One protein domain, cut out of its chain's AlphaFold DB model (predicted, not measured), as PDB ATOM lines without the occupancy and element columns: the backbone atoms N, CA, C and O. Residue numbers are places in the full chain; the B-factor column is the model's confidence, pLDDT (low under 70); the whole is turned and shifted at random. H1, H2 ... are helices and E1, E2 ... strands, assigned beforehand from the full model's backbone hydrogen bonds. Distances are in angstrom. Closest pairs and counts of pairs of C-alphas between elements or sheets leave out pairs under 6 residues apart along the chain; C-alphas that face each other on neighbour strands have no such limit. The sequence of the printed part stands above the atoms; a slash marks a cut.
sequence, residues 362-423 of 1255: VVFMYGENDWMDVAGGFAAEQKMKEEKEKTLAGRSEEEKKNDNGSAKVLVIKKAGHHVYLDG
ATOM      1  N   VAL A 362     115.379 277.291 337.761       88.19
ATOM      2  CA  VAL A 362     116.576 276.466 337.969       88.19
ATOM      3  C   VAL A 362     117.321 276.947 339.215       88.19
ATOM      4  O   VAL A 362     117.550 278.145 339.396       88.19
ATOM      5  N   VAL A 363     117.707 276.019 340.090       85.38
ATOM      6  CA  VAL A 363     118.516 276.307 341.284       85.38
ATOM      7  C   VAL A 363     119.774 275.453 341.258       85.38
ATOM      8  O   VAL A 363     119.678 274.230 341.262       85.38
ATOM      9  N   PHE A 364     120.939 276.089 341.274       85.38
ATOM     10  CA  PHE A 364     122.228 275.433 341.462       85.38
ATOM     11  C   PHE A 364     122.578 275.433 342.955       85.38
ATOM     12  O   PHE A 364     122.352 276.431 343.641       85.38
ATOM     13  N   MET A 365     123.118 274.334 343.474       81.50
ATOM     14  CA  MET A 365     123.488 274.185 344.885       81.50
ATOM     15  C   MET A 365     124.874 273.554 344.989       81.50
ATOM     16  O   MET A 365     125.046 272.440 344.515       81.50
ATOM     17  N   TYR A 366     125.827 274.227 345.626       81.50
ATOM     18  CA  TYR A 366     127.198 273.740 345.827       81.50
ATOM     19  C   TYR A 366     127.547 273.681 347.314       81.50
ATOM     20  O   TYR A 366     126.915 274.352 348.132       81.50
ATOM     21  N   GLY A 367     128.553 272.889 347.671       77.69
ATOM     22  CA  GLY A 367     129.163 272.934 349.001       77.69
ATOM     23  C   GLY A 367     130.120 274.120 349.157       77.69
ATOM     24  O   GLY A 367     130.692 274.608 348.188       77.69
ATOM     25  N   GLU A 368     130.330 274.571 350.392       73.44
ATOM     26  CA  GLU A 368     131.406 275.515 350.740       73.44
ATOM     27  C   GLU A 368     132.805 274.909 350.518       73.44
ATOM     28  O   GLU A 368     133.753 275.635 350.242       73.44
ATOM     29  N   ASN A 369     132.917 273.576 350.578       75.50
ATOM     30  CA  ASN A 369     134.131 272.804 350.299       75.50
ATOM     31  C   ASN A 369     133.912 271.837 349.115       75.50
ATOM     32  O   ASN A 369     134.343 270.683 349.146       75.50
ATOM     33  N   ASP A 370     133.159 272.262 348.097       78.75
ATOM     34  CA  ASP A 370     132.902 271.454 346.902       78.75
ATOM     35  C   ASP A 370     134.120 271.446 345.968       78.75
ATOM     36  O   ASP A 370     134.638 272.491 345.582       78.75
ATOM     37  N   TRP A 371     134.554 270.255 345.559       72.56
ATOM     38  CA  TRP A 371     135.517 270.075 344.466       72.56
ATOM     39  C   TRP A 371     134.946 270.434 343.080       72.56
ATOM     40  O   TRP A 371     135.706 270.544 342.118       72.56
ATOM     41  N   MET A 372     133.625 270.624 342.964       76.06
ATOM     42  CA  MET A 372     132.981 271.164 341.767       76.06
ATOM     43  C   MET A 372     132.969 272.692 341.813       76.06
ATOM     44  O   MET A 372     132.421 273.281 342.742       76.06
ATOM     45  N   ASP A 373     133.518 273.330 340.780       77.56
ATOM     46  CA  ASP A 373     133.646 274.787 340.726       77.56
ATOM     47  C   ASP A 373     132.288 275.521 340.766       77.56
ATOM     48  O   ASP A 373     131.444 275.406 339.870       77.56
ATOM     49  N   VAL A 374     132.120 276.329 341.813       79.00
ATOM     50  CA  VAL A 374     130.956 277.190 342.048       79.00
ATOM     51  C   VAL A 374     130.921 278.367 341.062       79.00
ATOM     52  O   VAL A 374     129.836 278.845 340.720       79.00
ATOM     53  N   ALA A 375     132.074 278.827 340.555       75.50
ATOM     54  CA  ALA A 375     132.138 279.911 339.574       75.50
ATOM     55  C   ALA A 375     131.491 279.504 338.240       75.50
ATOM     56  O   ALA A 375     130.738 280.293 337.670       75.50
ATOM     57  N   GLY A 376     131.651 278.248 337.805       76.12
ATOM     58  CA  GLY A 376     130.872 277.666 336.706       76.12
ATOM     59  C   GLY A 376     129.351 277.740 336.921       76.12
ATOM     60  O   GLY A 376     128.603 278.022 335.982       76.12
ATOM     61  N   GLY A 377     128.884 277.583 338.163       79.50
ATOM     62  CA  GLY A 377     127.481 277.781 338.543       79.50
ATOM     63  C   GLY A 377     127.019 279.235 338.411       79.50
ATOM     64  O   GLY A 377     125.953 279.499 337.853       79.50
ATOM     65  N   PHE A 378     127.833 280.195 338.862       75.94
ATOM     66  CA  PHE A 378     127.537 281.625 338.705       75.94
ATOM     67  C   PHE A 378     127.582 282.076 337.237       75.94
ATOM     68  O   PHE A 378     126.725 282.851 336.808       75.94
ATOM     69  N   ALA A 379     128.512 281.546 336.438       79.12
ATOM     70  CA  ALA A 379     128.576 281.779 334.997       79.12
ATOM     71  C   ALA A 379     127.332 281.227 334.273       79.12
ATOM     72  O   ALA A 379     126.786 281.889 333.387       79.12
ATOM     73  N   ALA A 380     126.831 280.056 334.685       79.69
ATOM     74  CA  ALA A 380     125.564 279.519 334.197       79.69
ATOM     75  C   ALA A 380     124.370 280.405 334.601       79.69
ATOM     76  O   ALA A 380     123.544 280.735 333.749       79.69
ATOM     77  N   GLU A 381     124.299 280.862 335.859       81.31
ATOM     78  CA  GLU A 381     123.261 281.794 336.324       81.31
ATOM     79  C   GLU A 381     123.263 283.111 335.529       81.31
ATOM     80  O   GLU A 381     122.195 283.580 335.128       81.31
ATOM     81  N   GLN A 382     124.436 283.698 335.263       79.00
ATOM     82  CA  GLN A 382     124.552 284.902 334.437       79.00
ATOM     83  C   GLN A 382     124.082 284.637 333.001       79.00
ATOM     84  O   GLN A 382     123.194 285.336 332.512       79.00
ATOM     85  N   LYS A 383     124.612 283.600 332.342       82.38
ATOM     86  CA  LYS A 383     124.267 283.275 330.950       82.38
ATOM     87  C   LYS A 383     122.769 282.993 330.782       82.38
ATOM     88  O   LYS A 383     122.167 283.440 329.811       82.38
ATOM     89  N   MET A 384     122.136 282.324 331.749       80.69
ATOM     90  CA  MET A 384     120.683 282.101 331.746       80.69
ATOM     91  C   MET A 384     119.869 283.396 331.885       80.69
ATOM     92  O   MET A 384     118.804 283.503 331.277       80.69
ATOM     93  N   LYS A 385     120.348 284.389 332.649       82.38
ATOM     94  CA  LYS A 385     119.706 285.713 332.737       82.38
ATOM     95  C   LYS A 385     119.848 286.482 331.427       82.38
ATOM     96  O   LYS A 385     118.845 286.960 330.906       82.38
ATOM     97  N   GLU A 386     121.053 286.521 330.857       84.56
ATOM     98  CA  GLU A 386     121.307 287.173 329.568       84.56
ATOM     99  C   GLU A 386     120.445 286.589 328.439       84.56
ATOM    100  O   GLU A 386     119.839 287.340 327.677       84.56
ATOM    101  N   GLU A 387     120.344 285.259 328.329       81.56
ATOM    102  CA  GLU A 387     119.486 284.630 327.317       81.56
ATOM    103  C   GLU A 387     117.991 284.840 327.601       81.56
ATOM    104  O   GLU A 387     117.221 285.052 326.660       81.56
ATOM    105  N   LYS A 388     117.550 284.881 328.869       82.88
ATOM    106  CA  LYS A 388     116.171 285.282 329.208       82.88
ATOM    107  C   LYS A 388     115.879 286.714 328.753       82.88
ATOM    108  O   LYS A 388     114.838 286.945 328.139       82.88
ATOM    109  N   GLU A 389     116.781 287.660 329.004       82.88
ATOM    110  CA  GLU A 389     116.625 289.053 328.572       82.88
ATOM    111  C   GLU A 389     116.572 289.164 327.042       82.88
ATOM    112  O   GLU A 389     115.607 289.718 326.509       82.88
ATOM    113  N   LYS A 390     117.517 288.538 326.323       83.38
ATOM    114  CA  LYS A 390     117.524 288.468 324.846       83.38
ATOM    115  C   LYS A 390     116.222 287.878 324.290       83.38
ATOM    116  O   LYS A 390     115.654 288.419 323.345       83.38
ATOM    117  N   THR A 391     115.701 286.809 324.896       79.00
ATOM    118  CA  THR A 391     114.505 286.091 324.403       79.00
ATOM    119  C   THR A 391     113.172 286.756 324.812       79.00
ATOM    120  O   THR A 391     112.101 286.362 324.332       79.00
ATOM    121  N   LEU A 392     113.208 287.777 325.680       81.19
ATOM    122  CA  LEU A 392     112.060 288.621 326.049       81.19
ATOM    123  C   LEU A 392     112.118 290.035 325.434       81.19
ATOM    124  O   LEU A 392     111.094 290.728 325.398       81.19
ATOM    125  N   ALA A 393     113.269 290.454 324.901       78.56
ATOM    126  CA  ALA A 393     113.460 291.718 324.194       78.56
ATOM    127  C   ALA A 393     112.680 291.752 322.861       78.56
ATOM    128  O   ALA A 393     113.170 291.344 321.812       78.56
ATOM    129  N   GLY A 394     111.438 292.242 322.915       73.31
ATOM    130  CA  GLY A 394     110.511 292.315 321.776       73.31
ATOM    131  C   GLY A 394     109.231 291.485 321.934       73.31
ATOM    132  O   GLY A 394     108.389 291.497 321.042       73.31
ATOM    133  N   ARG A 395     109.061 290.782 323.061       81.50
ATOM    134  CA  ARG A 395     107.820 290.068 323.410       81.50
ATOM    135  C   ARG A 395     106.766 291.012 323.995       81.50
ATOM    136  O   ARG A 395     107.105 292.070 324.529       81.50
ATOM    137  N   SER A 396     105.496 290.621 323.913       80.50
ATOM    138  CA  SER A 396     104.387 291.336 324.553       80.50
ATOM    139  C   SER A 396     104.481 291.290 326.084       80.50
ATOM    140  O   SER A 396     105.092 290.387 326.657       80.50
ATOM    141  N   GLU A 397     103.850 292.246 326.773       72.44
ATOM    142  CA  GLU A 397     103.833 292.268 328.247       72.44
ATOM    143  C   GLU A 397     103.130 291.042 328.852       72.44
ATOM    144  O   GLU A 397     103.482 290.604 329.945       72.44
ATOM    145  N   GLU A 398     102.183 290.436 328.130       73.81
ATOM    146  CA  GLU A 398     101.517 289.203 328.554       73.81
ATOM    147  C   GLU A 398     102.432 287.975 328.403       73.81
ATOM    148  O   GLU A 398     102.543 287.182 329.336       73.81
ATOM    149  N   GLU A 399     103.188 287.853 327.303       74.31
ATOM    150  CA  GLU A 399     104.240 286.828 327.174       74.31
ATOM    151  C   GLU A 399     105.332 286.983 328.244       74.31
ATOM    152  O   GLU A 399     105.733 285.993 328.854       74.31
ATOM    153  N   LYS A 400     105.790 288.215 328.517       77.19
ATOM    154  CA  LYS A 400     106.785 288.497 329.570       77.19
ATOM    155  C   LYS A 400     106.279 288.113 330.959       77.19
ATOM    156  O   LYS A 400     107.035 287.547 331.743       77.19
ATOM    157  N   LYS A 401     105.011 288.410 331.260       74.44
ATOM    158  CA  LYS A 401     104.357 288.075 332.533       74.44
ATOM    159  C   LYS A 401     104.162 286.567 332.721       74.44
ATOM    160  O   LYS A 401     104.131 286.102 333.855       74.44
ATOM    161  N   ASN A 402     104.036 285.819 331.626       75.50
ATOM    162  CA  ASN A 402     103.814 284.377 331.644       75.50
ATOM    163  C   ASN A 402     105.114 283.545 331.740       75.50
ATOM    164  O   ASN A 402     105.027 282.341 331.984       75.50
ATOM    165  N   ASP A 403     106.303 284.140 331.572       80.88
ATOM    166  CA  ASP A 403     107.588 283.427 331.638       80.88
ATOM    167  C   ASP A 403     108.104 283.227 333.079       80.88
ATOM    168  O   ASP A 403     108.529 284.170 333.753       80.88
ATOM    169  N   ASN A 404     108.159 281.967 333.521       78.75
ATOM    170  CA  ASN A 404     108.587 281.589 334.874       78.75
ATOM    171  C   ASN A 404     110.114 281.364 335.001       78.75
ATOM    172  O   ASN A 404     110.594 280.913 336.046       78.75
ATOM    173  N   GLY A 405     110.893 281.674 333.955       81.31
ATOM    174  CA  GLY A 405     112.315 281.346 333.879       81.31
ATOM    175  C   GLY A 405     113.134 282.090 334.931       81.31
ATOM    176  O   GLY A 405     113.026 283.312 335.069       81.31
ATOM    177  N   SER A 406     113.964 281.373 335.681       84.50
ATOM    178  CA  SER A 406     114.889 281.973 336.647       84.50
ATOM    179  C   SER A 406     116.081 281.058 336.908       84.50
ATOM    180  O   SER A 406     115.969 279.844 336.779       84.50
ATOM    181  N   ALA A 407     117.215 281.646 337.284       83.56
ATOM    182  CA  ALA A 407     118.407 280.935 337.728       83.56
ATOM    183  C   ALA A 407     118.894 281.543 339.051       83.56
ATOM    184  O   ALA A 407     118.794 282.761 339.233       83.56
ATOM    185  N   LYS A 408     119.386 280.701 339.966       81.38
ATOM    186  CA  LYS A 408     119.992 281.103 341.245       81.38
ATOM    187  C   LYS A 408     121.030 280.075 341.706       81.38
ATOM    188  O   LYS A 408     120.705 278.891 341.753       81.38
ATOM    189  N   VAL A 409     122.207 280.520 342.138       79.50
ATOM    190  CA  VAL A 409     123.188 279.718 342.889       79.50
ATOM    191  C   VAL A 409     122.945 279.810 344.404       79.50
ATOM    192  O   VAL A 409     122.555 280.848 344.947       79.50
ATOM    193  N   LEU A 410     123.187 278.702 345.101       74.12
ATOM    194  CA  LEU A 410     123.254 278.577 346.556       74.12
ATOM    195  C   LEU A 410     124.561 277.876 346.946       74.12
ATOM    196  O   LEU A 410     124.962 276.917 346.289       74.12
ATOM    197  N   VAL A 411     125.176 278.312 348.046       76.81
ATOM    198  CA  VAL A 411     126.321 277.634 348.673       76.81
ATOM    199  C   VAL A 411     125.902 277.170 350.066       76.81
ATOM    200  O   VAL A 411     125.408 277.970 350.864       76.81
ATOM    201  N   ILE A 412     126.064 275.878 350.337       65.56
ATOM    202  CA  ILE A 412     125.722 275.230 351.604       65.56
ATOM    203  C   ILE A 412     126.977 275.187 352.479       65.56
ATOM    204  O   ILE A 412     127.984 274.575 352.118       65.56
ATOM    205  N   LYS A 413     126.924 275.863 353.629       61.69
ATOM    206  CA  LYS A 413     128.059 276.010 354.550       61.69
ATOM    207  C   LYS A 413     128.407 274.672 355.195       61.69
ATOM    208  O   LYS A 413     127.531 273.841 355.427       61.69
ATOM    209  N   LYS A 414     129.694 274.468 355.483       59.66
ATOM    210  CA  LYS A 414     130.320 273.233 355.992       59.66
ATOM    211  C   LYS A 414     130.161 271.991 355.102       59.66
ATOM    212  O   LYS A 414     130.748 270.960 355.416       59.66
ATOM    213  N   ALA A 415     129.417 272.070 353.999       67.81
ATOM    214  CA  ALA A 415     129.197 270.945 353.105       67.81
ATOM    215  C   ALA A 415     130.330 270.767 352.087       67.81
ATOM    216  O   ALA A 415     130.919 271.748 351.626       67.81
ATOM    217  N   GLY A 416     130.594 269.514 351.712       70.00
ATOM    218  CA  GLY A 416     131.382 269.165 350.537       70.00
ATOM    219  C   GLY A 416     130.479 268.872 349.338       70.00
ATOM    220  O   GLY A 416     129.382 269.418 349.206       70.00
ATOM    221  N   HIS A 417     130.933 267.967 348.472       75.44
ATOM    222  CA  HIS A 417     130.224 267.579 347.250       75.44
ATOM    223  C   HIS A 417     128.838 266.956 347.478       75.44
ATOM    224  O   HIS A 417     127.979 266.997 346.596       75.44
ATOM    225  N   HIS A 418     128.598 266.345 348.640       65.00
ATOM    226  CA  HIS A 418     127.307 265.758 348.967       65.00
ATOM    227  C   HIS A 418     126.511 266.744 349.823       65.00
ATOM    228  O   HIS A 418     126.190 266.478 350.978       65.00
ATOM    229  N   VAL A 419     126.152 267.886 349.226       59.81
ATOM    230  CA  VAL A 419     125.490 269.034 349.885       59.81
ATOM    231  C   VAL A 419     124.299 268.674 350.782       59.81
ATOM    232  O   VAL A 419     124.051 269.326 351.793       59.81
ATOM    233  N   TYR A 420     123.589 267.603 350.435       57.06
ATOM    234  CA  TYR A 420     122.419 267.069 351.131       57.06
ATOM    235  C   TYR A 420     122.760 266.083 352.272       57.06
ATOM    236  O   TYR A 420     121.929 265.880 353.155       57.06
ATOM    237  N   LEU A 421     123.959 265.490 352.300       56.47
ATOM    238  CA  LEU A 421     124.472 264.653 353.398       56.47
ATOM    239  C   LEU A 421     125.320 265.446 354.399       56.47
ATOM    240  O   LEU A 421     125.258 265.161 355.602       56.47
ATOM    241  N   ASP A 422     126.091 266.411 353.893       54.12
ATOM    242  CA  ASP A 422     127.137 267.125 354.629       54.12
ATOM    243  C   ASP A 422     126.601 268.395 355.322       54.12
ATOM    244  O   ASP A 422     127.038 268.727 356.419       54.12
ATOM    245  N   GLY A 423     125.615 269.076 354.717       54.91
ATOM    246  CA  GLY A 423     125.001 270.325 355.211       54.91
ATOM    247  C   GLY A 423     123.496 270.223 355.497       54.91
ATOM    248  O   GLY A 423     122.756 271.192 355.337       54.91
TER     249      GLY A 423
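Overview. This is residues 362 to 423 of the 1255 residues of the protein "Pyruvate decarboxylase" of Botryosphaeria parva (strain UCR-NP2) (UniProt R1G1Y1). This is a slim, loose rod: the long helix H1 runs side by side with a narrow ribbon of two parallel strands, E1 and E2, and packs mainly along E2 with its residues 374 to 388. The small helix H3 sits at one end of the rod; at the opposite end lies H2, through which the backbone turns back from H1 to E2, and there residues 393 to 399, of which 397 to 399 belong to H2, stick out free. The printed part has 62 residues, with three named helices and two named strands in the order E1, H1, H2, E2, H3; the class is mixed, helices and strands. The radius of gyration of the C-alphas is 15.2 A, and the C-alphas span 45 by 18 by 12 A.

Arrangement. Begin with E1, residues 362 to 367, and set it beside its neighbour E2, residues 406 to 412. They are parallel, with 16 degrees between their directions; look for N 364 and O 408 at 2.9 A and N 410 and O 364 at 2.8 A, both within hydrogen-bond range. With H1, residues 374 to 392, and H2, residues 397 to 402, between them, they form a strand-helix-strand unit, two parallel neighbour strands joined through helices, with a right-handed crossover. H1 has 10 pairs of C-alphas within 8 A of E2, the closest those of Glu 381 and Ala 407, 5.1 A apart. With E1 it has 2 such pairs, the closest those of Tyr 366 and Val 374, 6.3 A apart. H1 and H2 are close but not clearly touching, their closest C-alphas, of Leu 392 and Lys 400, being 6.3 A apart; they run opposite ways at a steep tilt of 42 degrees. At H3, residues 419 to 422, find the C-alpha of Val 419 5.4 A from that of Gly 367, the closest pair of H3 and E1. H3 is apart from H1 and H2. In H1 and H2 every O i to N i+4 pair is within hydrogen-bond range; H3 is too short for such a pair.

Along the chain. Find C-alpha 362 at (116.576, 276.466, 337.969); from there E1 runs 17.1 A to Gly 367. H1 starts at C-alpha 374, at (130.956, 277.190, 342.048), and covers 27.3 A to Leu 392. H2 follows from Glu 397 to Asn 402, 8.6 A. E2 covers 19.7 A from Ser 406 to Ile 412. H3, 5.4 A, ends at C-alpha 422, at (127.137, 267.125, 354.629).

Size, cuts and confidence. The two C-alphas farthest apart are those of Ser 396 and Asp 422, at 44.8 A. The printed part has no cut. The links H1 to H2 and H2 to E2 are tight, and E1 to H1 and E2 to H3 are short. Look at the B-factor column for the model's confidence: the mean pLDDT of the printed part is 76.0, and residues 412 to 415 and 418 to 423 are under 70.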